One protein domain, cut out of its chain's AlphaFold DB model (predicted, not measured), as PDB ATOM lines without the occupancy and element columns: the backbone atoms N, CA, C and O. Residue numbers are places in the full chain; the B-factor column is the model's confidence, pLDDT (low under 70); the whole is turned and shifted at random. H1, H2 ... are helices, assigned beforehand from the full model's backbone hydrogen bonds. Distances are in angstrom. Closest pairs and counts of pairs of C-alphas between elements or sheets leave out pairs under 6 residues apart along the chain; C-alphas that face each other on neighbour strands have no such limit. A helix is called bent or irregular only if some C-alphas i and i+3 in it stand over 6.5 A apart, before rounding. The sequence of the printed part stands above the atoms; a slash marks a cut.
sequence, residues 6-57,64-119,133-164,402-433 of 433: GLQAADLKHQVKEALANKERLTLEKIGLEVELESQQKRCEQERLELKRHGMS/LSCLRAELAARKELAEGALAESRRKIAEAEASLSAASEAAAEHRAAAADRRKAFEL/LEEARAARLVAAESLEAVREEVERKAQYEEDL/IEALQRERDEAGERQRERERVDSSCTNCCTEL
ATOM      1  N   GLY A   6     432.541 454.502 340.454       61.19
ATOM      2  CA  GLY A   6     433.604 455.486 340.664       61.19
ATOM      3  C   GLY A   6     434.834 454.924 341.388       61.19
ATOM      4  O   GLY A   6     435.946 455.349 341.085       61.19
ATOM      5  N   LEU A   7     434.652 453.947 342.287       65.00
ATOM      6  CA  LEU A   7     435.758 453.272 342.975       65.00
ATOM      7  C   LEU A   7     436.529 452.371 342.003       65.00
ATOM      8  O   LEU A   7     437.747 452.454 341.937       65.00
ATOM      9  N   GLN A   8     435.831 451.634 341.135       69.88
ATOM     10  CA  GLN A   8     436.468 450.720 340.177       69.88
ATOM     11  C   GLN A   8     437.338 451.445 339.134       69.88
ATOM     12  O   GLN A   8     438.435 450.993 338.812       69.88
ATOM     13  N   ALA A   9     436.898 452.604 338.633       73.31
ATOM     14  CA  ALA A   9     437.714 453.407 337.721       73.31
ATOM     15  C   ALA A   9     438.942 454.030 338.415       73.31
ATOM     16  O   ALA A   9     439.965 454.271 337.769       73.31
ATOM     17  N   ALA A  10     438.849 454.315 339.717       77.06
ATOM     18  CA  ALA A  10     439.983 454.773 340.512       77.06
ATOM     19  C   ALA A  10     440.977 453.630 340.778       77.06
ATOM     20  O   ALA A  10     442.180 453.840 340.621       77.06
ATOM     21  N   ASP A  11     440.478 452.428 341.071       81.94
ATOM     22  CA  ASP A  11     441.285 451.227 341.297       81.94
ATOM     23  C   ASP A  11     442.056 450.822 340.033       81.94
ATOM     24  O   ASP A  11     443.264 450.605 340.092       81.94
ATOM     25  N   LEU A  12     441.411 450.828 338.859       76.19
ATOM     26  CA  LEU A  12     442.088 450.558 337.581       76.19
ATOM     27  C   LEU A  12     443.181 451.592 337.279       76.19
ATOM     28  O   LEU A  12     444.284 451.240 336.865       76.19
ATOM     29  N   LYS A  13     442.925 452.879 337.542       80.38
ATOM     30  CA  LYS A  13     443.954 453.924 337.402       80.38
ATOM     31  C   LYS A  13     445.122 453.718 338.362       80.38
ATOM     32  O   LYS A  13     446.257 454.023 337.998       80.38
ATOM     33  N   HIS A  14     444.855 453.248 339.578       84.19
ATOM     34  CA  HIS A  14     445.901 452.916 340.536       84.19
ATOM     35  C   HIS A  14     446.745 451.737 340.037       84.19
ATOM     36  O   HIS A  14     447.967 451.850 340.005       84.19
ATOM     37  N   GLN A  15     446.109 450.666 339.557       79.62
ATOM     38  CA  GLN A  15     446.801 449.498 339.001       79.62
ATOM     39  C   GLN A  15     447.692 449.859 337.808       79.62
ATOM     40  O   GLN A  15     448.840 449.426 337.754       79.62
ATOM     41  N   VAL A  16     447.219 450.709 336.889       83.56
ATOM     42  CA  VAL A  16     448.038 451.176 335.755       83.56
ATOM     43  C   VAL A  16     449.249 451.976 336.240       83.56
ATOM     44  O   VAL A  16     450.359 451.769 335.753       83.56
ATOM     45  N   LYS A  17     449.076 452.861 337.231       89.44
ATOM     46  CA  LYS A  17     450.198 453.615 337.815       89.44
ATOM     47  C   LYS A  17     451.222 452.702 338.485       89.44
ATOM     48  O   LYS A  17     452.418 452.905 338.306       89.44
ATOM     49  N   GLU A  18     450.762 451.707 339.232       87.12
ATOM     50  CA  GLU A  18     451.628 450.735 339.898       87.12
ATOM     51  C   GLU A  18     452.380 449.857 338.886       87.12
ATOM     52  O   GLU A  18     453.584 449.642 339.020       87.12
ATOM     53  N   ALA A  19     451.707 449.417 337.820       77.81
ATOM     54  CA  ALA A  19     452.329 448.668 336.733       77.81
ATOM     55  C   ALA A  19     453.398 449.494 335.996       77.81
ATOM     56  O   ALA A  19     454.479 448.978 335.702       77.81
ATOM     57  N   LEU A  20     453.139 450.783 335.750       83.50
ATOM     58  CA  LEU A  20     454.119 451.701 335.163       83.50
ATOM     59  C   LEU A  20     455.331 451.905 336.080       83.50
ATOM     60  O   LEU A  20     456.462 451.779 335.614       83.50
ATOM     61  N   ALA A  21     455.114 452.123 337.379       87.81
ATOM     62  CA  ALA A  21     456.201 452.243 338.349       87.81
ATOM     63  C   ALA A  21     457.048 450.957 338.426       87.81
ATOM     64  O   ALA A  21     458.279 451.010 338.450       87.81
ATOM     65  N   ASN A  22     456.411 449.781 338.389       85.12
ATOM     66  CA  ASN A  22     457.117 448.501 338.341       85.12
ATOM     67  C   ASN A  22     457.919 448.325 337.045       85.12
ATOM     68  O   ASN A  22     459.050 447.840 337.087       85.12
ATOM     69  N   LYS A  23     457.378 448.746 335.896       84.50
ATOM     70  CA  LYS A  23     458.103 448.742 334.616       84.50
ATOM     71  C   LYS A  23     459.343 449.635 334.675       84.50
ATOM     72  O   LYS A  23     460.408 449.215 334.222       84.50
ATOM     73  N   GLU A  24     459.230 450.838 335.233       90.75
ATOM     74  CA  GLU A  24     460.368 451.748 335.422       90.75
ATOM     75  C   GLU A  24     461.431 451.121 336.330       90.75
ATOM     76  O   GLU A  24     462.602 451.076 335.956       90.75
ATOM     77  N   ARG A  25     461.023 450.527 337.460       91.94
ATOM     78  CA  ARG A  25     461.931 449.817 338.374       91.94
ATOM     79  C   ARG A  25     462.693 448.685 337.681       91.94
ATOM     80  O   ARG A  25     463.911 448.617 337.798       91.94
ATOM     81  N   LEU A  26     461.995 447.823 336.938       83.56
ATOM     82  CA  LEU A  26     462.615 446.712 336.202       83.56
ATOM     83  C   LEU A  26     463.555 447.205 335.094       83.56
ATOM     84  O   LEU A  26     464.584 446.591 334.826       83.56
ATOM     85  N   THR A  27     463.221 448.328 334.458       82.88
ATOM     86  CA  THR A  27     464.081 448.941 333.437       82.88
ATOM     87  C   THR A  27     465.381 449.448 334.059       82.88
ATOM     88  O   THR A  27     466.455 449.211 333.514       82.88
ATOM     89  N   LEU A  28     465.300 450.092 335.227       89.44
ATOM     90  CA  LEU A  28     466.478 450.531 335.975       89.44
ATOM     91  C   LEU A  28     467.321 449.348 336.472       89.44
ATOM     92  O   LEU A  28     468.544 449.407 336.385       89.44
ATOM     93  N   GLU A  29     466.695 448.259 336.926       85.75
ATOM     94  CA  GLU A  29     467.402 447.027 337.313       85.75
ATOM     95  C   GLU A  29     468.148 446.407 336.120       85.75
ATOM     96  O   GLU A  29     469.321 446.060 336.248       85.75
ATOM     97  N   LYS A  30     467.525 446.359 334.932       86.31
ATOM     98  CA  LYS A  30     468.185 445.910 333.693       86.31
ATOM     99  C   LYS A  30     469.414 446.760 333.361       86.31
ATOM    100  O   LYS A  30     470.478 446.200 333.109       86.31
ATOM    101  N   ILE A  31     469.288 448.089 333.400       88.19
ATOM    102  CA  ILE A  31     470.414 449.005 333.150       88.19
ATOM    103  C   ILE A  31     471.526 448.784 334.187       88.19
ATOM    104  O   ILE A  31     472.699 448.725 333.826       88.19
ATOM    105  N   GLY A  32     471.173 448.611 335.465       88.00
ATOM    106  CA  GLY A  32     472.134 448.326 336.533       88.00
ATOM    107  C   GLY A  32     472.940 447.049 336.283       88.00
ATOM    108  O   GLY A  32     474.165 447.066 336.401       88.00
ATOM    109  N   LEU A  33     472.274 445.970 335.865       82.00
ATOM    110  CA  LEU A  33     472.923 444.698 335.533       82.00
ATOM    111  C   LEU A  33     473.817 444.793 334.286       82.00
ATOM    112  O   LEU A  33     474.892 444.194 334.256       82.00
ATOM    113  N   GLU A  34     473.410 445.555 333.268       82.12
ATOM    114  CA  GLU A  34     474.225 445.793 332.068       82.12
ATOM    115  C   GLU A  34     475.512 446.564 332.407       82.12
ATOM    116  O   GLU A  34     476.600 446.177 331.971       82.12
ATOM    117  N   VAL A  35     475.414 447.595 333.253       90.19
ATOM    118  CA  VAL A  35     476.575 448.360 333.741       90.19
ATOM    119  C   VAL A  35     477.495 447.495 334.609       90.19
ATOM    120  O   VAL A  35     478.720 447.595 334.504       90.19
ATOM    121  N   GLU A  36     476.938 446.627 335.459       85.81
ATOM    122  CA  GLU A  36     477.732 445.705 336.275       85.81
ATOM    123  C   GLU A  36     478.503 444.701 335.408       85.81
ATOM    124  O   GLU A  36     479.703 444.510 335.623       85.81
ATOM    125  N   LEU A  37     477.861 444.128 334.382       81.56
ATOM    126  CA  LEU A  37     478.530 443.263 333.406       81.56
ATOM    127  C   LEU A  37     479.666 444.003 332.698       81.56
ATOM    128  O   LEU A  37     480.777 443.476 332.632       81.56
ATOM    129  N   GLU A  38     479.428 445.214 332.198       86.75
ATOM    130  CA  GLU A  38     480.471 445.992 331.522       86.75
ATOM    131  C   GLU A  38     481.642 446.299 332.474       86.75
ATOM    132  O   GLU A  38     482.813 446.218 332.091       86.75
ATOM    133  N   SER A  39     481.353 446.591 333.748       90.31
ATOM    134  CA  SER A  39     482.376 446.794 334.781       90.31
ATOM    135  C   SER A  39     483.202 445.531 335.031       90.31
ATOM    136  O   SER A  39     484.430 445.614 335.118       90.31
ATOM    137  N   GLN A  40     482.558 444.367 335.144       82.50
ATOM    138  CA  GLN A  40     483.262 443.100 335.348       82.50
ATOM    139  C   GLN A  40     484.083 442.695 334.121       82.50
ATOM    140  O   GLN A  40     485.219 442.248 334.278       82.50
ATOM    141  N   GLN A  41     483.566 442.922 332.910       83.12
ATOM    142  CA  GLN A  41     484.308 442.702 331.668       83.12
ATOM    143  C   GLN A  41     485.568 443.567 331.616       83.12
ATOM    144  O   GLN A  41     486.656 443.034 331.407       83.12
ATOM    145  N   LYS A  42     485.459 444.868 331.916       91.19
ATOM    146  CA  LYS A  42     486.620 445.773 331.965       91.19
ATOM    147  C   LYS A  42     487.652 445.350 333.008       91.19
ATOM    148  O   LYS A  42     488.846 445.416 332.729       91.19
ATOM    149  N   ARG A  43     487.222 444.889 334.191       87.12
ATOM    150  CA  ARG A  43     488.139 444.354 335.217       87.12
ATOM    151  C   ARG A  43     488.867 443.106 334.725       87.12
ATOM    152  O   ARG A  43     490.088 443.059 334.811       87.12
ATOM    153  N   CYS A  44     488.146 442.150 334.137       81.19
ATOM    154  CA  CYS A  44     488.746 440.938 333.575       81.19
ATOM    155  C   CYS A  44     489.738 441.260 332.444       81.19
ATOM    156  O   CYS A  44     490.824 440.686 332.373       81.19
ATOM    157  N   GLU A  45     489.393 442.194 331.557       85.81
ATOM    158  CA  GLU A  45     490.280 442.650 330.483       85.81
ATOM    159  C   GLU A  45     491.531 443.348 331.027       85.81
ATOM    160  O   GLU A  45     492.633 443.117 330.524       85.81
ATOM    161  N   GLN A  46     491.384 444.163 332.074       89.56
ATOM    162  CA  GLN A  46     492.501 444.833 332.728       89.56
ATOM    163  C   GLN A  46     493.442 443.830 333.406       89.56
ATOM    164  O   GLN A  46     494.645 443.879 333.153       89.56
ATOM    165  N   GLU A  47     492.919 442.885 334.189       84.12
ATOM    166  CA  GLU A  47     493.716 441.821 334.814       84.12
ATOM    167  C   GLU A  47     494.453 440.993 333.755       84.12
ATOM    168  O   GLU A  47     495.647 440.713 333.880       84.12
ATOM    169  N   ARG A  48     493.787 440.681 332.639       80.06
ATOM    170  CA  ARG A  48     494.407 439.983 331.507       80.06
ATOM    171  C   ARG A  48     495.546 440.790 330.872       80.06
ATOM    172  O   ARG A  48     496.567 440.212 330.485       80.06
ATOM    173  N   LEU A  49     495.391 442.109 330.738       85.56
ATOM    174  CA  LEU A  49     496.447 442.998 330.244       85.56
ATOM    175  C   LEU A  49     497.615 443.100 331.233       85.56
ATOM    176  O   LEU A  49     498.767 443.115 330.798       85.56
ATOM    177  N   GLU A  50     497.345 443.140 332.536       87.94
ATOM    178  CA  GLU A  50     498.362 443.164 333.593       87.94
ATOM    179  C   GLU A  50     499.162 441.856 333.631       87.94
ATOM    180  O   GLU A  50     500.392 441.892 333.572       87.94
ATOM    181  N   LEU A  51     498.495 440.698 333.584       83.06
ATOM    182  CA  LEU A  51     499.147 439.386 333.479       83.06
ATOM    183  C   LEU A  51     500.052 439.296 332.243       83.06
ATOM    184  O   LEU A  51     501.199 438.855 332.340       83.06
ATOM    185  N   LYS A  52     499.575 439.805 331.096       83.38
ATOM    186  CA  LYS A  52     500.362 439.870 329.854       83.38
ATOM    187  C   LYS A  52     501.593 440.768 329.998       83.38
ATOM    188  O   LYS A  52     502.653 440.425 329.479       83.38
ATOM    189  N   ARG A  53     501.483 441.904 330.700       89.69
ATOM    190  CA  ARG A  53     502.623 442.802 330.980       89.69
ATOM    191  C   ARG A  53     503.655 442.159 331.903       89.69
ATOM    192  O   ARG A  53     504.842 442.416 331.735       89.69
ATOM    193  N   HIS A  54     503.219 441.321 332.839       90.06
ATOM    194  CA  HIS A  54     504.100 440.608 333.763       90.06
ATOM    195  C   HIS A  54     504.717 439.329 333.178       90.06
ATOM    196  O   HIS A  54     505.481 438.660 333.871       90.06
ATOM    197  N   GLY A  55     504.425 438.989 331.914       86.31
ATOM    198  CA  GLY A  55     504.946 437.779 331.271       86.31
ATOM    199  C   GLY A  55     504.444 436.487 331.919       86.31
ATOM    200  O   GLY A  55     505.039 435.432 331.709       86.31
ATOM    201  N   MET A  56     503.373 436.567 332.713       77.69
ATOM    202  CA  MET A  56     502.721 435.389 333.269       77.69
ATOM    203  C   MET A  56     501.910 434.723 332.160       77.69
ATOM    204  O   MET A  56     501.294 435.409 331.336       77.69
ATOM    205  N   SER A  57     501.929 433.389 332.119       67.19
ATOM    206  CA  SER A  57     501.064 432.623 331.221       67.19
ATOM    207  C   SER A  57     499.628 433.085 331.442       67.19
ATOM    208  O   SER A  57     499.166 433.117 332.586       67.19
ATOM    209  N   LEU A  64     484.610 432.547 330.712       65.94
ATOM    210  CA  LEU A  64     483.566 433.560 330.771       65.94
ATOM    211  C   LEU A  64     482.268 433.055 330.127       65.94
ATOM    212  O   LEU A  64     481.269 433.772 330.179       65.94
ATOM    213  N   SER A  65     482.253 431.859 329.519       70.56
ATOM    214  CA  SER A  65     481.034 431.260 328.980       70.56
ATOM    215  C   SER A  65     479.994 431.042 330.079       70.56
ATOM    216  O   SER A  65     478.836 431.383 329.858       70.56
ATOM    217  N   CYS A  66     480.399 430.628 331.287       71.75
ATOM    218  CA  CYS A  66     479.486 430.450 332.418       71.75
ATOM    219  C   CYS A  66     478.820 431.772 332.832       71.75
ATOM    220  O   CYS A  66     477.598 431.838 332.953       71.75
ATOM    221  N   LEU A  67     479.600 432.851 332.974       71.38
ATOM    222  CA  LEU A  67     479.067 434.176 333.317       71.38
ATOM    223  C   LEU A  67     478.194 434.749 332.195       71.38
ATOM    224  O   LEU A  67     477.150 435.338 332.463       71.38
ATOM    225  N   ARG A  68     478.586 434.561 330.929       76.25
ATOM    226  CA  ARG A  68     477.785 434.988 329.771       76.25
ATOM    227  C   ARG A  68     476.473 434.215 329.677       76.25
ATOM    228  O   ARG A  68     475.452 434.833 329.394       76.25
ATOM    229  N   ALA A  69     476.488 432.910 329.939       75.31
ATOM    230  CA  ALA A  69     475.301 432.065 329.942       75.31
ATOM    231  C   ALA A  69     474.348 432.440 331.083       75.31
ATOM    232  O   ALA A  69     473.154 432.616 330.847       75.31
ATOM    233  N   GLU A  70     474.860 432.649 332.300       76.38
ATOM    234  CA  GLU A  70     474.037 433.081 333.433       76.38
ATOM    235  C   GLU A  70     473.401 434.452 333.175       76.38
ATOM    236  O   GLU A  70     472.221 434.667 333.458       76.38
ATOM    237  N   LEU A  71     474.156 435.385 332.593       75.19
ATOM    238  CA  LEU A  71     473.643 436.723 332.326       75.19
ATOM    239  C   LEU A  71     472.674 436.753 331.141       75.19
ATOM    240  O   LEU A  71     471.689 437.488 331.188       75.19
ATOM    241  N   ALA A  72     472.890 435.910 330.127       79.25
ATOM    242  CA  ALA A  72     471.920 435.682 329.061       79.25
ATOM    243  C   ALA A  72     470.604 435.119 329.618       79.25
ATOM    244  O   ALA A  72     469.545 435.669 329.324       79.25
ATOM    245  N   ALA A  73     470.667 434.118 330.503       79.88
ATOM    246  CA  ALA A  73     469.485 433.555 331.154       79.88
ATOM    247  C   ALA A  73     468.749 434.595 332.016       79.88
ATOM    248  O   ALA A  73     467.526 434.720 331.951       79.88
ATOM    249  N   ARG A  74     469.478 435.410 332.791       77.12
ATOM    250  CA  ARG A  74     468.876 436.509 333.570       77.12
ATOM    251  C   ARG A  74     468.239 437.571 332.675       77.12
ATOM    252  O   ARG A  74     467.174 438.086 333.015       77.12
ATOM    253  N   LYS A  75     468.859 437.889 331.537       81.56
ATOM    254  CA  LYS A  75     468.313 438.830 330.553       81.56
ATOM    255  C   LYS A  75     467.029 438.297 329.922       81.56
ATOM    256  O   LYS A  75     466.068 439.050 329.824       81.56
ATOM    257  N   GLU A  76     466.995 437.020 329.557       81.12
ATOM    258  CA  GLU A  76     465.804 436.369 329.008       81.12
ATOM    259  C   GLU A  76     464.649 436.363 330.021       81.12
ATOM    260  O   GLU A  76     463.532 436.751 329.682       81.12
ATOM    261  N   LEU A  77     464.922 436.044 331.292       81.75
ATOM    262  CA  LEU A  77     463.924 436.128 332.366       81.75
ATOM    263  C   LEU A  77     463.396 437.558 332.563       81.75
ATOM    264  O   LEU A  77     462.190 437.758 332.720       81.75
ATOM    265  N   ALA A  78     464.278 438.560 332.531       71.81
ATOM    266  CA  ALA A  78     463.883 439.962 332.642       71.81
ATOM    267  C   ALA A  78     463.053 440.426 331.430       71.81
ATOM    268  O   ALA A  78     462.074 441.155 331.589       71.81
ATOM    269  N   GLU A  79     463.408 439.993 330.219       79.56
ATOM    270  CA  GLU A  79     462.661 440.295 328.996       79.56
ATOM    271  C   GLU A  79     461.292 439.604 328.980       79.56
ATOM    272  O   GLU A  79     460.301 440.250 328.632       79.56
ATOM    273  N   GLY A  80     461.206 438.361 329.462       84.06
ATOM    274  CA  GLY A  80     459.944 437.651 329.679       84.06
ATOM    275  C   GLY A  80     459.030 438.373 330.672       84.06
ATOM    276  O   GLY A  80     457.867 438.637 330.363       84.06
ATOM    277  N   ALA A  81     459.562 438.797 331.823       76.31
ATOM    278  CA  ALA A  81     458.804 439.560 332.818       76.31
ATOM    279  C   ALA A  81     458.324 440.923 332.280       76.31
ATOM    280  O   ALA A  81     457.204 441.360 332.562       76.31
ATOM    281  N   LEU A  82     459.144 441.600 331.466       73.38
ATOM    282  CA  LEU A  82     458.753 442.840 330.794       73.38
ATOM    283  C   LEU A  82     457.662 442.606 329.743       73.38
ATOM    284  O   LEU A  82     456.753 443.431 329.630       73.38
ATOM    285  N   ALA A  83     457.729 441.512 328.982       81.81
ATOM    286  CA  ALA A  83     456.700 441.150 328.013       81.81
ATOM    287  C   ALA A  83     455.359 440.853 328.704       81.81
ATOM    288  O   ALA A  83     454.324 441.374 328.284       81.81
ATOM    289  N   GLU A  84     455.380 440.106 329.809       80.88
ATOM    290  CA  GLU A  84     454.188 439.823 330.613       80.88
ATOM    291  C   GLU A  84     453.596 441.106 331.222       80.88
ATOM    292  O   GLU A  84     452.388 441.332 331.163       80.88
ATOM    293  N   SER A  85     454.444 442.001 331.741       75.69
ATOM    294  CA  SER A  85     454.015 443.309 332.253       75.69
ATOM    295  C   SER A  85     453.362 444.171 331.165       75.69
ATOM    296  O   SER A  85     452.291 444.739 331.382       75.69
ATOM    297  N   ARG A  86     453.944 444.220 329.958       77.62
ATOM    298  CA  ARG A  86     453.349 444.925 328.807       77.62
ATOM    299  C   ARG A  86     451.983 444.354 328.437       77.62
ATOM    300  O   ARG A  86     451.075 445.130 328.157       77.62
ATOM    301  N   ARG A  87     451.832 443.028 328.473       86.94
ATOM    302  CA  ARG A  87     450.549 442.364 328.223       86.94
ATOM    303  C   ARG A  87     449.498 442.762 329.266       86.94
ATOM    304  O   ARG A  87     448.419 443.192 328.877       86.94
ATOM    305  N   LYS A  88     449.838 442.733 330.560       80.25
ATOM    306  CA  LYS A  88     448.932 443.162 331.648       80.25
ATOM    307  C   LYS A  88     448.516 444.630 331.522       80.25
ATOM    308  O   LYS A  88     447.358 444.962 331.756       80.25
ATOM    309  N   ILE A  89     449.441 445.509 331.127       75.12
ATOM    310  CA  ILE A  89     449.129 446.924 330.865       75.12
ATOM    311  C   ILE A  89     448.147 447.046 329.695       75.12
ATOM    312  O   ILE A  89     447.138 447.730 329.835       75.12
ATOM    313  N   ALA A  90     448.391 446.348 328.583       82.62
ATOM    314  CA  ALA A  90     447.502 446.382 327.422       82.62
ATOM    315  C   ALA A  90     446.091 445.852 327.746       82.62
ATOM    316  O   ALA A  90     445.098 446.445 327.329       82.62
ATOM    317  N   GLU A  91     445.984 444.778 328.532       82.62
ATOM    318  CA  GLU A  91     444.702 444.229 329.000       82.62
ATOM    319  C   GLU A  91     443.954 445.214 329.920       82.62
ATOM    320  O   GLU A  91     442.743 445.420 329.774       82.62
ATOM    321  N   ALA A  92     444.669 445.887 330.829       73.12
ATOM    322  CA  ALA A  92     444.093 446.911 331.700       73.12
ATOM    323  C   ALA A  92     443.635 448.155 330.918       73.12
ATOM    324  O   ALA A  92     442.559 448.693 331.184       73.12
ATOM    325  N   GLU A  93     444.412 448.600 329.928       77.44
ATOM    326  CA  GLU A  93     444.060 449.718 329.046       77.44
ATOM    327  C   GLU A  93     442.848 449.392 328.169       77.44
ATOM    328  O   GLU A  93     441.938 450.215 328.058       77.44
ATOM    329  N   ALA A  94     442.779 448.178 327.613       84.69
ATOM    330  CA  ALA A  94     441.615 447.708 326.866       84.69
ATOM    331  C   ALA A  94     440.353 447.688 327.747       84.69
ATOM    332  O   ALA A  94     439.298 448.178 327.337       84.69
ATOM    333  N   SER A  95     440.477 447.209 328.988       77.00
ATOM    334  CA  SER A  95     439.382 447.192 329.966       77.00
ATOM    335  C   SER A  95     438.919 448.605 330.338       77.00
ATOM    336  O   SER A  95     437.719 448.880 330.402       77.00
ATOM    337  N   LEU A  96     439.860 449.535 330.535       73.88
ATOM    338  CA  LEU A  96     439.562 450.942 330.799       73.88
ATOM    339  C   LEU A  96     438.861 451.602 329.602       73.88
ATOM    340  O   LEU A  96     437.903 452.356 329.791       73.88
ATOM    341  N   SER A  97     439.315 451.310 328.380       77.62
ATOM    342  CA  SER A  97     438.700 451.808 327.148       77.62
ATOM    343  C   SER A  97     437.251 451.333 327.028       77.62
ATOM    344  O   SER A  97     436.357 452.171 326.891       77.62
ATOM    345  N   ALA A  98     436.999 450.031 327.196       81.25
ATOM    346  CA  ALA A  98     435.655 449.452 327.159       81.25
ATOM    347  C   ALA A  98     434.729 450.054 328.232       81.25
ATOM    348  O   ALA A  98     433.600 450.451 327.942       81.25
ATOM    349  N   ALA A  99     435.219 450.214 329.467       75.38
ATOM    350  CA  ALA A  99     434.453 450.854 330.536       75.38
ATOM    351  C   ALA A  99     434.119 452.323 330.216       75.38
ATOM    352  O   ALA A  99     433.037 452.815 330.551       75.38
ATOM    353  N   SER A 100     435.038 453.040 329.563       73.00
ATOM    354  CA  SER A 100     434.827 454.436 329.177       73.00
ATOM    355  C   SER A 100     433.803 454.594 328.049       73.00
ATOM    356  O   SER A 100     432.998 455.531 328.098       73.00
ATOM    357  N   GLU A 101     433.788 453.662 327.092       81.94
ATOM    358  CA  GLU A 101     432.831 453.606 325.987       81.94
ATOM    359  C   GLU A 101     431.426 453.282 326.502       81.94
ATOM    360  O   GLU A 101     430.505 454.068 326.280       81.94
ATOM    361  N   ALA A 102     431.280 452.250 327.340       77.00
ATOM    362  CA  ALA A 102     430.009 451.936 327.998       77.00
ATOM    363  C   ALA A 102     429.473 453.133 328.810       77.00
ATOM    364  O   ALA A 102     428.294 453.492 328.747       77.00
ATOM    365  N   ALA A 103     430.347 453.837 329.538       72.31
ATOM    366  CA  ALA A 103     429.964 455.045 330.267       72.31
ATOM    367  C   ALA A 103     429.558 456.215 329.346       72.31
ATOM    368  O   ALA A 103     428.818 457.106 329.784       72.31
ATOM    369  N   ALA A 104     430.061 456.274 328.111       78.69
ATOM    370  CA  ALA A 104     429.663 457.260 327.110       78.69
ATOM    371  C   ALA A 104     428.304 456.904 326.488       78.69
ATOM    372  O   ALA A 104     427.434 457.775 326.416       78.69
ATOM    373  N   GLU A 105     428.078 455.635 326.148       84.19
ATOM    374  CA  GLU A 105     426.794 455.127 325.648       84.19
ATOM    375  C   GLU A 105     425.665 455.351 326.657       84.19
ATOM    376  O   GLU A 105     424.611 455.890 326.316       84.19
ATOM    377  N   HIS A 106     425.901 455.053 327.939       74.62
ATOM    378  CA  HIS A 106     424.924 455.324 328.994       74.62
ATOM    379  C   HIS A 106     424.597 456.818 329.125       74.62
ATOM    380  O   HIS A 106     423.438 457.181 329.352       74.62
ATOM    381  N   ARG A 107     425.591 457.703 328.955       78.12
ATOM    382  CA  ARG A 107     425.380 459.162 328.955       78.12
ATOM    383  C   ARG A 107     424.578 459.620 327.737       78.12
ATOM    384  O   ARG A 107     423.687 460.452 327.903       78.12
ATOM    385  N   ALA A 108     424.845 459.064 326.556       85.12
ATOM    386  CA  ALA A 108     424.078 459.340 325.344       85.12
ATOM    387  C   ALA A 108     422.618 458.880 325.494       85.12
ATOM    388  O   ALA A 108     421.703 459.687 325.344       85.12
ATOM    389  N   ALA A 109     422.391 457.645 325.947       80.06
ATOM    390  CA  ALA A 109     421.053 457.105 326.187       80.06
ATOM    391  C   ALA A 109     420.274 457.886 327.265       80.06
ATOM    392  O   ALA A 109     419.051 458.029 327.193       80.06
ATOM    393  N   ALA A 110     420.953 458.401 328.296       74.19
ATOM    394  CA  ALA A 110     420.335 459.289 329.281       74.19
ATOM    395  C   ALA A 110     419.960 460.655 328.675       74.19
ATOM    396  O   ALA A 110     418.890 461.186 328.975       74.19
ATOM    397  N   ALA A 111     420.807 461.219 327.809       80.69
ATOM    398  CA  ALA A 111     420.522 462.473 327.116       80.69
ATOM    399  C   ALA A 111     419.355 462.340 326.124       80.69
ATOM    400  O   ALA A 111     418.495 463.220 326.076       80.69
ATOM    401  N   ASP A 112     419.276 461.236 325.382       84.69
ATOM    402  CA  ASP A 112     418.193 460.992 324.427       84.69
ATOM    403  C   ASP A 112     416.851 460.768 325.126       84.69
ATOM    404  O   ASP A 112     415.836 461.309 324.686       84.69
ATOM    405  N   ARG A 113     416.843 460.087 326.281       78.56
ATOM    406  CA  ARG A 113     415.649 460.004 327.138       78.56
ATOM    407  C   ARG A 113     415.165 461.388 327.569       78.56
ATOM    408  O   ARG A 113     413.978 461.674 327.442       78.56
ATOM    409  N   ARG A 114     416.068 462.276 328.005       77.62
ATOM    410  CA  ARG A 114     415.714 463.662 328.376       77.62
ATOM    411  C   ARG A 114     415.107 464.437 327.204       77.62
ATOM    412  O   ARG A 114     414.071 465.070 327.378       77.62
ATOM    413  N   LYS A 115     415.695 464.333 326.007       83.25
ATOM    414  CA  LYS A 115     415.159 464.969 324.788       83.25
ATOM    415  C   LYS A 115     413.788 464.417 324.392       83.25
ATOM    416  O   LYS A 115     412.920 465.179 323.980       83.25
ATOM    417  N   ALA A 116     413.577 463.106 324.520       81.81
ATOM    418  CA  ALA A 116     412.290 462.477 324.229       81.81
ATOM    419  C   ALA A 116     411.183 462.973 325.176       81.81
ATOM    420  O   ALA A 116     410.073 463.255 324.725       81.81
ATOM    421  N   PHE A 117     411.494 463.150 326.467       75.75
ATOM    422  CA  PHE A 117     410.574 463.765 327.430       75.75
ATOM    423  C   PHE A 117     410.248 465.225 327.086       75.75
ATOM    424  O   PHE A 117     409.091 465.629 327.187       75.75
ATOM    425  N   GLU A 118     411.236 466.001 326.638       80.25
ATOM    426  CA  GLU A 118     411.053 467.404 326.249       80.25
ATOM    427  C   GLU A 118     410.178 467.554 324.988       80.25
ATOM    428  O   GLU A 118     409.283 468.399 324.945       80.25
ATOM    429  N   LEU A 119     410.361 466.681 323.989       80.62
ATOM    430  CA  LEU A 119     409.588 466.679 322.737       80.62
ATOM    431  C   LEU A 119     408.128 466.244 322.907       80.62
ATOM    432  O   LEU A 119     407.267 466.690 322.149       80.62
ATOM    433  N   LEU A 133     416.638 461.016 343.344       57.28
ATOM    434  CA  LEU A 133     417.098 459.807 344.024       57.28
ATOM    435  C   LEU A 133     416.533 458.471 343.502       57.28
ATOM    436  O   LEU A 133     417.297 457.520 343.398       57.28
ATOM    437  N   GLU A 134     415.244 458.340 343.212       67.19
ATOM    438  CA  GLU A 134     414.634 457.135 342.631       67.19
ATOM    439  C   GLU A 134     415.020 456.922 341.168       67.19
ATOM    440  O   GLU A 134     415.327 455.794 340.788       67.19
ATOM    441  N   GLU A 135     415.115 457.986 340.368       64.69
ATOM    442  CA  GLU A 135     415.650 457.880 339.007       64.69
ATOM    443  C   GLU A 135     417.141 457.496 339.039       64.69
ATOM    444  O   GLU A 135     417.583 456.613 338.300       64.69
ATOM    445  N   ALA A 136     417.908 458.054 339.984       63.84
ATOM    446  CA  ALA A 136     419.277 457.617 340.242       63.84
ATOM    447  C   ALA A 136     419.354 456.166 340.750       63.84
ATOM    448  O   ALA A 136     420.306 455.463 340.418       63.84
ATOM    449  N   ARG A 137     418.375 455.681 341.528       72.00
ATOM    450  CA  ARG A 137     418.304 454.273 341.970       72.00
ATOM    451  C   ARG A 137     417.984 453.332 340.812       72.00
ATOM    452  O   ARG A 137     418.651 452.311 340.694       72.00
ATOM    453  N   ALA A 138     417.037 453.684 339.945       69.81
ATOM    454  CA  ALA A 138     416.708 452.900 338.757       69.81
ATOM    455  C   ALA A 138     417.891 452.853 337.775       69.81
ATOM    456  O   ALA A 138     418.253 451.784 337.291       69.81
ATOM    457  N   ALA A 139     418.572 453.983 337.553       69.00
ATOM    458  CA  ALA A 139     419.787 454.027 336.740       69.00
ATOM    459  C   ALA A 139     420.933 453.201 337.353       69.00
ATOM    460  O   ALA A 139     421.665 452.534 336.625       69.00
ATOM    461  N   ARG A 140     421.072 453.203 338.686       70.44
ATOM    462  CA  ARG A 140     422.041 452.354 339.399       70.44
ATOM    463  C   ARG A 140     421.709 450.866 339.296       70.44
ATOM    464  O   ARG A 140     422.641 450.080 339.211       70.44
ATOM    465  N   LEU A 141     420.431 450.487 339.298       75.50
ATOM    466  CA  LEU A 141     419.996 449.098 339.111       75.50
ATOM    467  C   LEU A 141     420.340 448.591 337.709       75.50
ATOM    468  O   LEU A 141     421.009 447.575 337.590       75.50
ATOM    469  N   VAL A 142     420.003 449.357 336.668       73.12
ATOM    470  CA  VAL A 142     420.341 448.992 335.280       73.12
ATOM    471  C   VAL A 142     421.858 448.917 335.071       73.12
ATOM    472  O   VAL A 142     422.342 448.017 334.393       73.12
ATOM    473  N   ALA A 143     422.625 449.831 335.676       66.75
ATOM    474  CA  ALA A 143     424.087 449.782 335.629       66.75
ATOM    475  C   ALA A 143     424.678 448.602 336.426       66.75
ATOM    476  O   ALA A 143     425.754 448.118 336.094       66.75
ATOM    477  N   ALA A 144     424.004 448.147 337.486       74.69
ATOM    478  CA  ALA A 144     424.425 446.969 338.237       74.69
ATOM    479  C   ALA A 144     424.178 445.681 337.435       74.69
ATOM    480  O   ALA A 144     425.082 444.857 337.351       74.69
ATOM    481  N   GLU A 145     423.013 445.554 336.793       78.00
ATOM    482  CA  GLU A 145     422.670 444.412 335.933       78.00
ATOM    483  C   GLU A 145     423.613 444.300 334.723       78.00
ATOM    484  O   GLU A 145     424.067 443.209 334.385       78.00
ATOM    485  N   SER A 146     423.975 445.425 334.092       67.94
ATOM    486  CA  SER A 146     424.921 445.407 332.969       67.94
ATOM    487  C   SER A 146     426.342 445.029 333.394       67.94
ATOM    488  O   SER A 146     427.024 444.300 332.677       67.94
ATOM    489  N   LEU A 147     426.793 445.469 334.572       64.75
ATOM    490  CA  LEU A 147     428.098 445.082 335.116       64.75
ATOM    491  C   LEU A 147     428.148 443.609 335.536       64.75
ATOM    492  O   LEU A 147     429.195 442.978 335.399       64.75
ATOM    493  N   GLU A 148     427.044 443.058 336.037       77.50
ATOM    494  CA  GLU A 148     426.931 441.631 336.350       77.50
ATOM    495  C   GLU A 148     427.027 440.780 335.075       77.50
ATOM    496  O   GLU A 148     427.805 439.830 335.041       77.50
ATOM    497  N   ALA A 149     426.384 441.205 333.982       75.44
ATOM    498  CA  ALA A 149     426.524 440.550 332.678       75.44
ATOM    499  C   ALA A 149     427.974 440.567 332.148       75.44
ATOM    500  O   ALA A 149     428.459 439.559 331.637       75.44
ATOM    501  N   VAL A 150     428.695 441.684 332.311       72.88
ATOM    502  CA  VAL A 150     430.118 441.771 331.931       72.88
ATOM    503  C   VAL A 150     430.986 440.869 332.815       72.88
ATOM    504  O   VAL A 150     431.904 440.228 332.308       72.88
ATOM    505  N   ARG A 151     430.700 440.774 334.121       74.25
ATOM    506  CA  ARG A 151     431.412 439.852 335.023       74.25
ATOM    507  C   ARG A 151     431.230 438.400 334.611       74.25
ATOM    508  O   ARG A 151     432.228 437.695 334.509       74.25
ATOM    509  N   GLU A 152     430.002 437.977 334.324       83.38
ATOM    510  CA  GLU A 152     429.741 436.618 333.842       83.38
ATOM    511  C   GLU A 152     430.471 436.326 332.527       83.38
ATOM    512  O   GLU A 152     430.935 435.207 332.316       83.38
ATOM    513  N   GLU A 153     430.597 437.313 331.633       79.88
ATOM    514  CA  GLU A 153     431.340 437.149 330.382       79.88
ATOM    515  C   GLU A 153     432.853 437.025 330.616       79.88
ATOM    516  O   GLU A 153     433.505 436.189 329.987       79.88
ATOM    517  N   VAL A 154     433.415 437.817 331.534       70.75
ATOM    518  CA  VAL A 154     434.833 437.732 331.921       70.75
ATOM    519  C   VAL A 154     435.130 436.405 332.615       70.75
ATOM    520  O   VAL A 154     436.114 435.759 332.268       70.75
ATOM    521  N   GLU A 155     434.275 435.952 333.533       81.69
ATOM    522  CA  GLU A 155     434.413 434.640 334.179       81.69
ATOM    523  C   GLU A 155     434.303 433.497 333.165       81.69
ATOM    524  O   GLU A 155     435.115 432.574 333.201       81.69
ATOM    525  N   ARG A 156     433.382 433.589 332.194       84.19
ATOM    526  CA  ARG A 156     433.307 432.620 331.087       84.19
ATOM    527  C   ARG A 156     434.572 432.608 330.236       84.19
ATOM    528  O   ARG A 156     435.007 431.533 329.831       84.19
ATOM    529  N   LYS A 157     435.159 433.772 329.944       77.25
ATOM    530  CA  LYS A 157     436.422 433.861 329.191       77.25
ATOM    531  C   LYS A 157     437.589 433.285 329.985       77.25
ATOM    532  O   LYS A 157     438.362 432.527 329.416       77.25
ATOM    533  N   ALA A 158     437.673 433.574 331.282       75.06
ATOM    534  CA  ALA A 158     438.702 433.015 332.154       75.06
ATOM    535  C   ALA A 158     438.600 431.483 332.246       75.06
ATOM    536  O   ALA A 158     439.607 430.801 332.093       75.06
ATOM    537  N   GLN A 159     437.388 430.937 332.402       81.50
ATOM    538  CA  GLN A 159     437.158 429.487 332.369       81.50
ATOM    539  C   GLN A 159     437.536 428.875 331.018       81.50
ATOM    540  O   GLN A 159     438.179 427.837 330.977       81.50
ATOM    541  N   TYR A 160     437.196 429.534 329.909       78.62
ATOM    542  CA  TYR A 160     437.570 429.061 328.576       78.62
ATOM    543  C   TYR A 160     439.092 429.063 328.357       78.62
ATOM    544  O   TYR A 160     439.629 428.153 327.729       78.62
ATOM    545  N   GLU A 161     439.800 430.065 328.880       74.06
ATOM    546  CA  GLU A 161     441.264 430.106 328.858       74.06
ATOM    547  C   GLU A 161     441.888 429.038 329.766       74.06
ATOM    548  O   GLU A 161     442.882 428.428 329.377       74.06
ATOM    549  N   GLU A 162     441.293 428.760 330.928       75.62
ATOM    550  CA  GLU A 162     441.711 427.673 331.821       75.62
ATOM    551  C   GLU A 162     441.482 426.293 331.180       75.62
ATOM    552  O   GLU A 162     442.373 425.446 331.220       75.62
ATOM    553  N   ASP A 163     440.357 426.096 330.489       76.19
ATOM    554  CA  ASP A 163     440.040 424.871 329.742       76.19
ATOM    555  C   ASP A 163     440.951 424.678 328.513       76.19
ATOM    556  O   ASP A 163     441.283 423.546 328.156       76.19
ATOM    557  N   LEU A 164     441.385 425.767 327.866       73.50
ATOM    558  CA  LEU A 164     442.380 425.742 326.782       73.50
ATOM    559  C   LEU A 164     443.805 425.493 327.291       73.50
ATOM    560  O   LEU A 164     444.611 424.888 326.582       73.50
ATOM    561  N   ILE A 402     454.083 457.391 313.734       93.31
ATOM    562  CA  ILE A 402     453.851 456.172 312.946       93.31
ATOM    563  C   ILE A 402     455.041 455.897 312.020       93.31
ATOM    564  O   ILE A 402     455.491 454.755 311.937       93.31
ATOM    565  N   GLU A 403     455.588 456.923 311.364       95.75
ATOM    566  CA  GLU A 403     456.778 456.774 310.521       95.75
ATOM    567  C   GLU A 403     458.010 456.346 311.326       95.75
ATOM    568  O   GLU A 403     458.774 455.495 310.869       95.75
ATOM    569  N   ALA A 404     458.203 456.887 312.532       93.00
ATOM    570  CA  ALA A 404     459.290 456.472 313.415       93.00
ATOM    571  C   ALA A 404     459.173 454.987 313.799       93.00
ATOM    572  O   ALA A 404     460.147 454.245 313.682       93.00
ATOM    573  N   LEU A 405     457.971 454.530 314.167       93.25
ATOM    574  CA  LEU A 405     457.715 453.120 314.485       93.25
ATOM    575  C   LEU A 405     457.907 452.199 313.271       93.25
ATOM    576  O   LEU A 405     458.372 451.069 313.419       93.25
ATOM    577  N   GLN A 406     457.571 452.662 312.063       96.06
ATOM    578  CA  GLN A 406     457.830 451.909 310.833       96.06
ATOM    579  C   GLN A 406     459.331 451.758 310.571       96.06
ATOM    580  O   GLN A 406     459.773 450.648 310.286       96.06
ATOM    581  N   ARG A 407     460.124 452.824 310.751       96.38
ATOM    582  CA  ARG A 407     461.591 452.761 310.624       96.38
ATOM    583  C   ARG A 407     462.207 451.811 311.649       96.38
ATOM    584  O   ARG A 407     463.015 450.972 311.269       96.38
ATOM    585  N   GLU A 408     461.782 451.867 312.912       94.62
ATOM    586  CA  GLU A 408     462.257 450.929 313.941       94.62
ATOM    587  C   GLU A 408     461.919 449.471 313.602       94.62
ATOM    588  O   GLU A 408     462.746 448.577 313.793       94.62
ATOM    589  N   ARG A 409     460.716 449.215 313.068       95.81
ATOM    590  CA  ARG A 409     460.311 447.873 312.631       95.81
ATOM    591  C   ARG A 409     461.162 447.380 311.463       95.81
ATOM    592  O   ARG A 409     461.554 446.214 311.451       95.81
ATOM    593  N   ASP A 410     461.432 448.243 310.492       95.50
ATOM    594  CA  ASP A 410     462.216 447.886 309.314       95.50
ATOM    595  C   ASP A 410     463.694 447.658 309.690       95.50
ATOM    596  O   ASP A 410     464.267 446.644 309.290       95.50
ATOM    597  N   GLU A 411     464.271 448.483 310.573       96.25
ATOM    598  CA  GLU A 411     465.605 448.255 311.154       96.25
ATOM    599  C   GLU A 411     465.680 446.947 311.954       96.25
ATOM    600  O   GLU A 411     466.657 446.201 311.853       96.25
ATOM    601  N   ALA A 412     464.656 446.636 312.755       91.44
ATOM    602  CA  ALA A 412     464.588 445.369 313.479       91.44
ATOM    603  C   ALA A 412     464.525 444.174 312.511       91.44
ATOM    604  O   ALA A 412     465.200 443.166 312.729       91.44
ATOM    605  N   GLY A 413     463.771 444.310 311.415       95.94
ATOM    606  CA  GLY A 413     463.702 443.319 310.346       95.94
ATOM    607  C   GLY A 413     465.037 443.116 309.626       95.94
ATOM    608  O   GLY A 413     465.398 441.979 309.324       95.94
ATOM    609  N   GLU A 414     465.802 444.181 309.377       96.56
ATOM    610  CA  GLU A 414     467.151 444.076 308.807       96.56
ATOM    611  C   GLU A 414     468.126 443.379 309.760       96.56
ATOM    612  O   GLU A 414     468.813 442.445 309.345       96.56
ATOM    613  N   ARG A 415     468.119 443.744 311.050       94.69
ATOM    614  CA  ARG A 415     468.943 443.079 312.078       94.69
ATOM    615  C   ARG A 415     468.619 441.590 312.193       94.69
ATOM    616  O   ARG A 415     469.523 440.783 312.402       94.69
ATOM    617  N   GLN A 416     467.349 441.205 312.049       93.50
ATOM    618  CA  GLN A 416     466.954 439.796 312.047       93.50
ATOM    619  C   GLN A 416     467.501 439.054 310.822       93.50
ATOM    620  O   GLN A 416     468.094 437.989 310.972       93.50
ATOM    621  N   ARG A 417     467.384 439.631 309.620       96.81
ATOM    622  CA  ARG A 417     467.948 439.026 308.398       96.81
ATOM    623  C   ARG A 417     469.468 438.918 308.453       96.81
ATOM    624  O   ARG A 417     470.032 437.981 307.897       96.81
ATOM    625  N   GLU A 418     470.142 439.873 309.086       95.25
ATOM    626  CA  GLU A 418     471.589 439.817 309.291       95.25
ATOM    627  C   GLU A 418     471.976 438.663 310.225       95.25
ATOM    628  O   GLU A 418     472.892 437.911 309.901       95.25
ATOM    629  N   ARG A 419     471.222 438.441 311.310       92.69
ATOM    630  CA  ARG A 419     471.403 437.263 312.179       92.69
ATOM    631  C   ARG A 419     471.195 435.955 311.421       92.69
ATOM    632  O   ARG A 419     472.069 435.103 311.455       92.69
ATOM    633  N   GLU A 420     470.116 435.841 310.649       93.06
ATOM    634  CA  GLU A 420     469.846 434.648 309.830       93.06
ATOM    635  C   GLU A 420     470.954 434.392 308.785       93.06
ATOM    636  O   GLU A 420     471.289 433.243 308.484       93.06
ATOM    637  N   ARG A 421     471.583 435.447 308.243       93.75
ATOM    638  CA  ARG A 421     472.761 435.314 307.362       93.75
ATOM    639  C   ARG A 421     473.998 434.818 308.104       93.75
ATOM    640  O   ARG A 421     474.732 434.000 307.558       93.75
ATOM    641  N   VAL A 422     474.244 435.308 309.316       90.62
ATOM    642  CA  VAL A 422     475.368 434.843 310.139       90.62
ATOM    643  C   VAL A 422     475.160 433.378 310.524       90.62
ATOM    644  O   VAL A 422     476.054 432.567 310.284       90.62
ATOM    645  N   ASP A 423     473.964 433.017 310.988       86.94
ATOM    646  CA  ASP A 423     473.624 431.651 311.393       86.94
ATOM    647  C   ASP A 423     473.739 430.670 310.214       86.94
ATOM    648  O   ASP A 423     474.372 429.621 310.342       86.94
ATOM    649  N   SER A 424     473.236 431.046 309.029       85.12
ATOM    650  CA  SER A 424     473.381 430.224 307.815       85.12
ATOM    651  C   SER A 424     474.832 430.097 307.329       85.12
ATOM    652  O   SER A 424     475.220 429.054 306.791       85.12
ATOM    653  N   SER A 425     475.670 431.118 307.541       84.00
ATOM    654  CA  SER A 425     477.103 431.035 307.232       84.00
ATOM    655  C   SER A 425     477.846 430.089 308.184       84.00
ATOM    656  O   SER A 425     478.705 429.325 307.741       84.00
ATOM    657  N   CYS A 426     477.471 430.074 309.468       80.06
ATOM    658  CA  CYS A 426     478.036 429.163 310.456       80.06
ATOM    659  C   CYS A 426     477.649 427.709 310.168       80.06
ATOM    660  O   CYS A 426     478.519 426.841 310.215       80.06
ATOM    661  N   THR A 427     476.394 427.435 309.792       79.12
ATOM    662  CA  THR A 427     475.976 426.069 309.428       79.12
ATOM    663  C   THR A 427     476.726 425.528 308.214       79.12
ATOM    664  O   THR A 427     477.121 424.368 308.233       79.12
ATOM    665  N   ASN A 428     476.994 426.360 307.200       76.19
ATOM    666  CA  ASN A 428     477.745 425.924 306.017       76.19
ATOM    667  C   ASN A 428     479.218 425.621 306.338       76.19
ATOM    668  O   ASN A 428     479.774 424.663 305.809       76.19
ATOM    669  N   CYS A 429     479.838 426.390 307.242       75.69
ATOM    670  CA  CYS A 429     481.212 426.141 307.687       75.69
ATOM    671  C   CYS A 429     481.337 424.803 308.439       75.69
ATOM    672  O   CYS A 429     482.294 424.061 308.236       75.69
ATOM    673  N   CYS A 430     480.340 424.453 309.258       71.75
ATOM    674  CA  CYS A 430     480.321 423.185 309.991       71.75
ATOM    675  C   CYS A 430     480.071 421.955 309.105       71.75
ATOM    676  O   CYS A 430     480.376 420.850 309.533       71.75
ATOM    677  N   THR A 431     479.512 422.117 307.902       71.00
ATOM    678  CA  THR A 431     479.291 420.999 306.964       71.00
ATOM    679  C   THR A 431     480.468 420.724 306.024       71.00
ATOM    680  O   THR A 431     480.467 419.695 305.353       71.00
ATOM    681  N   GLU A 432     481.451 421.627 305.943       63.88
ATOM    682  CA  GLU A 432     482.655 421.463 305.108       63.88
ATOM    683  C   GLU A 432     483.884 420.942 305.881       63.88
ATOM    684  O   GLU A 432     484.905 420.626 305.262       63.88
ATOM    685  N   LEU A 433     483.785 420.831 307.211       61.03
ATOM    686  CA  LEU A 433     484.753 420.167 308.095       61.03
ATOM    687  C   LEU A 433     484.321 418.723 308.363       61.03
ATOM    688  O   LEU A 433     485.225 417.854 308.398       61.03
TER     689      LEU A 433
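What this domain is: This is residues 6 to 57, 64 to 119, 133 to 164 and 402 to 433 of the 433 residues of the protein "Hypothetical protein" of Symbiodinium sp. CCMP2592 (UniProt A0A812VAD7). Two very long helices, H1 and H2, run opposite ways nearly in line and lie side by side over only part of their lengths, shifted along each other, with the tip of H1 at residues 49 to 53 and the tip of H2 at residues 111 to 119 sticking out at opposite ends. A shorter helix, H3, passes slantwise near H2 with both its ends free, and H4 lies away from the other three as a separate rod. The printed part has 172 residues with four named helices, in the order H1, H2, H3, H4, and no named strand; the class is all helix. The whole is extended, with a radius of gyration of the C-alphas of 28.1 A and spans of 98 by 39 by 38 A.

How they stand to each other: H1, residues 6 to 53, and H2, residues 64 to 119, touch, with 14 pairs of C-alphas within 8 A. The closest C-alphas of the two are those of Val 16 and Ile 89, 6.6 A apart. Their lines stand at a shallow tilt of 19 degrees, opposite ways, and their centres are 23.6 A apart. H1 touches H2 with residues 9 to 30 alone, and H2 touches H1 with residues 75 to 96 alone. H3, residues 133 to 164, touches no helix, but H2 and H3 are near each other, with 7 pairs of C-alphas within 10 A. Residues 133 to 138 and 148 to 164 of H3 stand free. H4, residues 402 to 431, touches no helix and is apart from H1, H2 and H3; residues 402 to 433 stand free. H1 and H3 are apart too. In H1, H2, H3 and H4 every O i to N i+4 pair is within hydrogen-bond range.

Where its parts are: H1 begins at C-alpha 6, at (433.604, 455.486, 340.664), and measures 70.8 A from first to last C-alpha. H2, the longest helix with 56 residues, measures 81.5 A and ends at C-alpha 119, at (409.588, 466.679, 322.737). H3 measures 45.8 A and H4 43.8 A. H4 ends at C-alpha 431, at (479.291, 420.999, 306.964). No helix is bent.

The domain as a whole: The two C-alphas farthest apart are those of Gly 55 and Leu 119, at 100.0 A. Three cuts interrupt the printed part: residues 58 to 63, 120 to 132 and 165 to 401 are not printed. Across these cuts, C-alphas 57 and 64 are 17.5 A apart, C-alphas 119 and 133 are 23.6 A apart, and C-alphas 164 and 402 are 35.3 A apart. Residue 433 is the chain's last. The mean pLDDT of the printed part is 80.6; 16 residues are under 70, among them residues 6 to 8, 133 to 136 and 432 to 433.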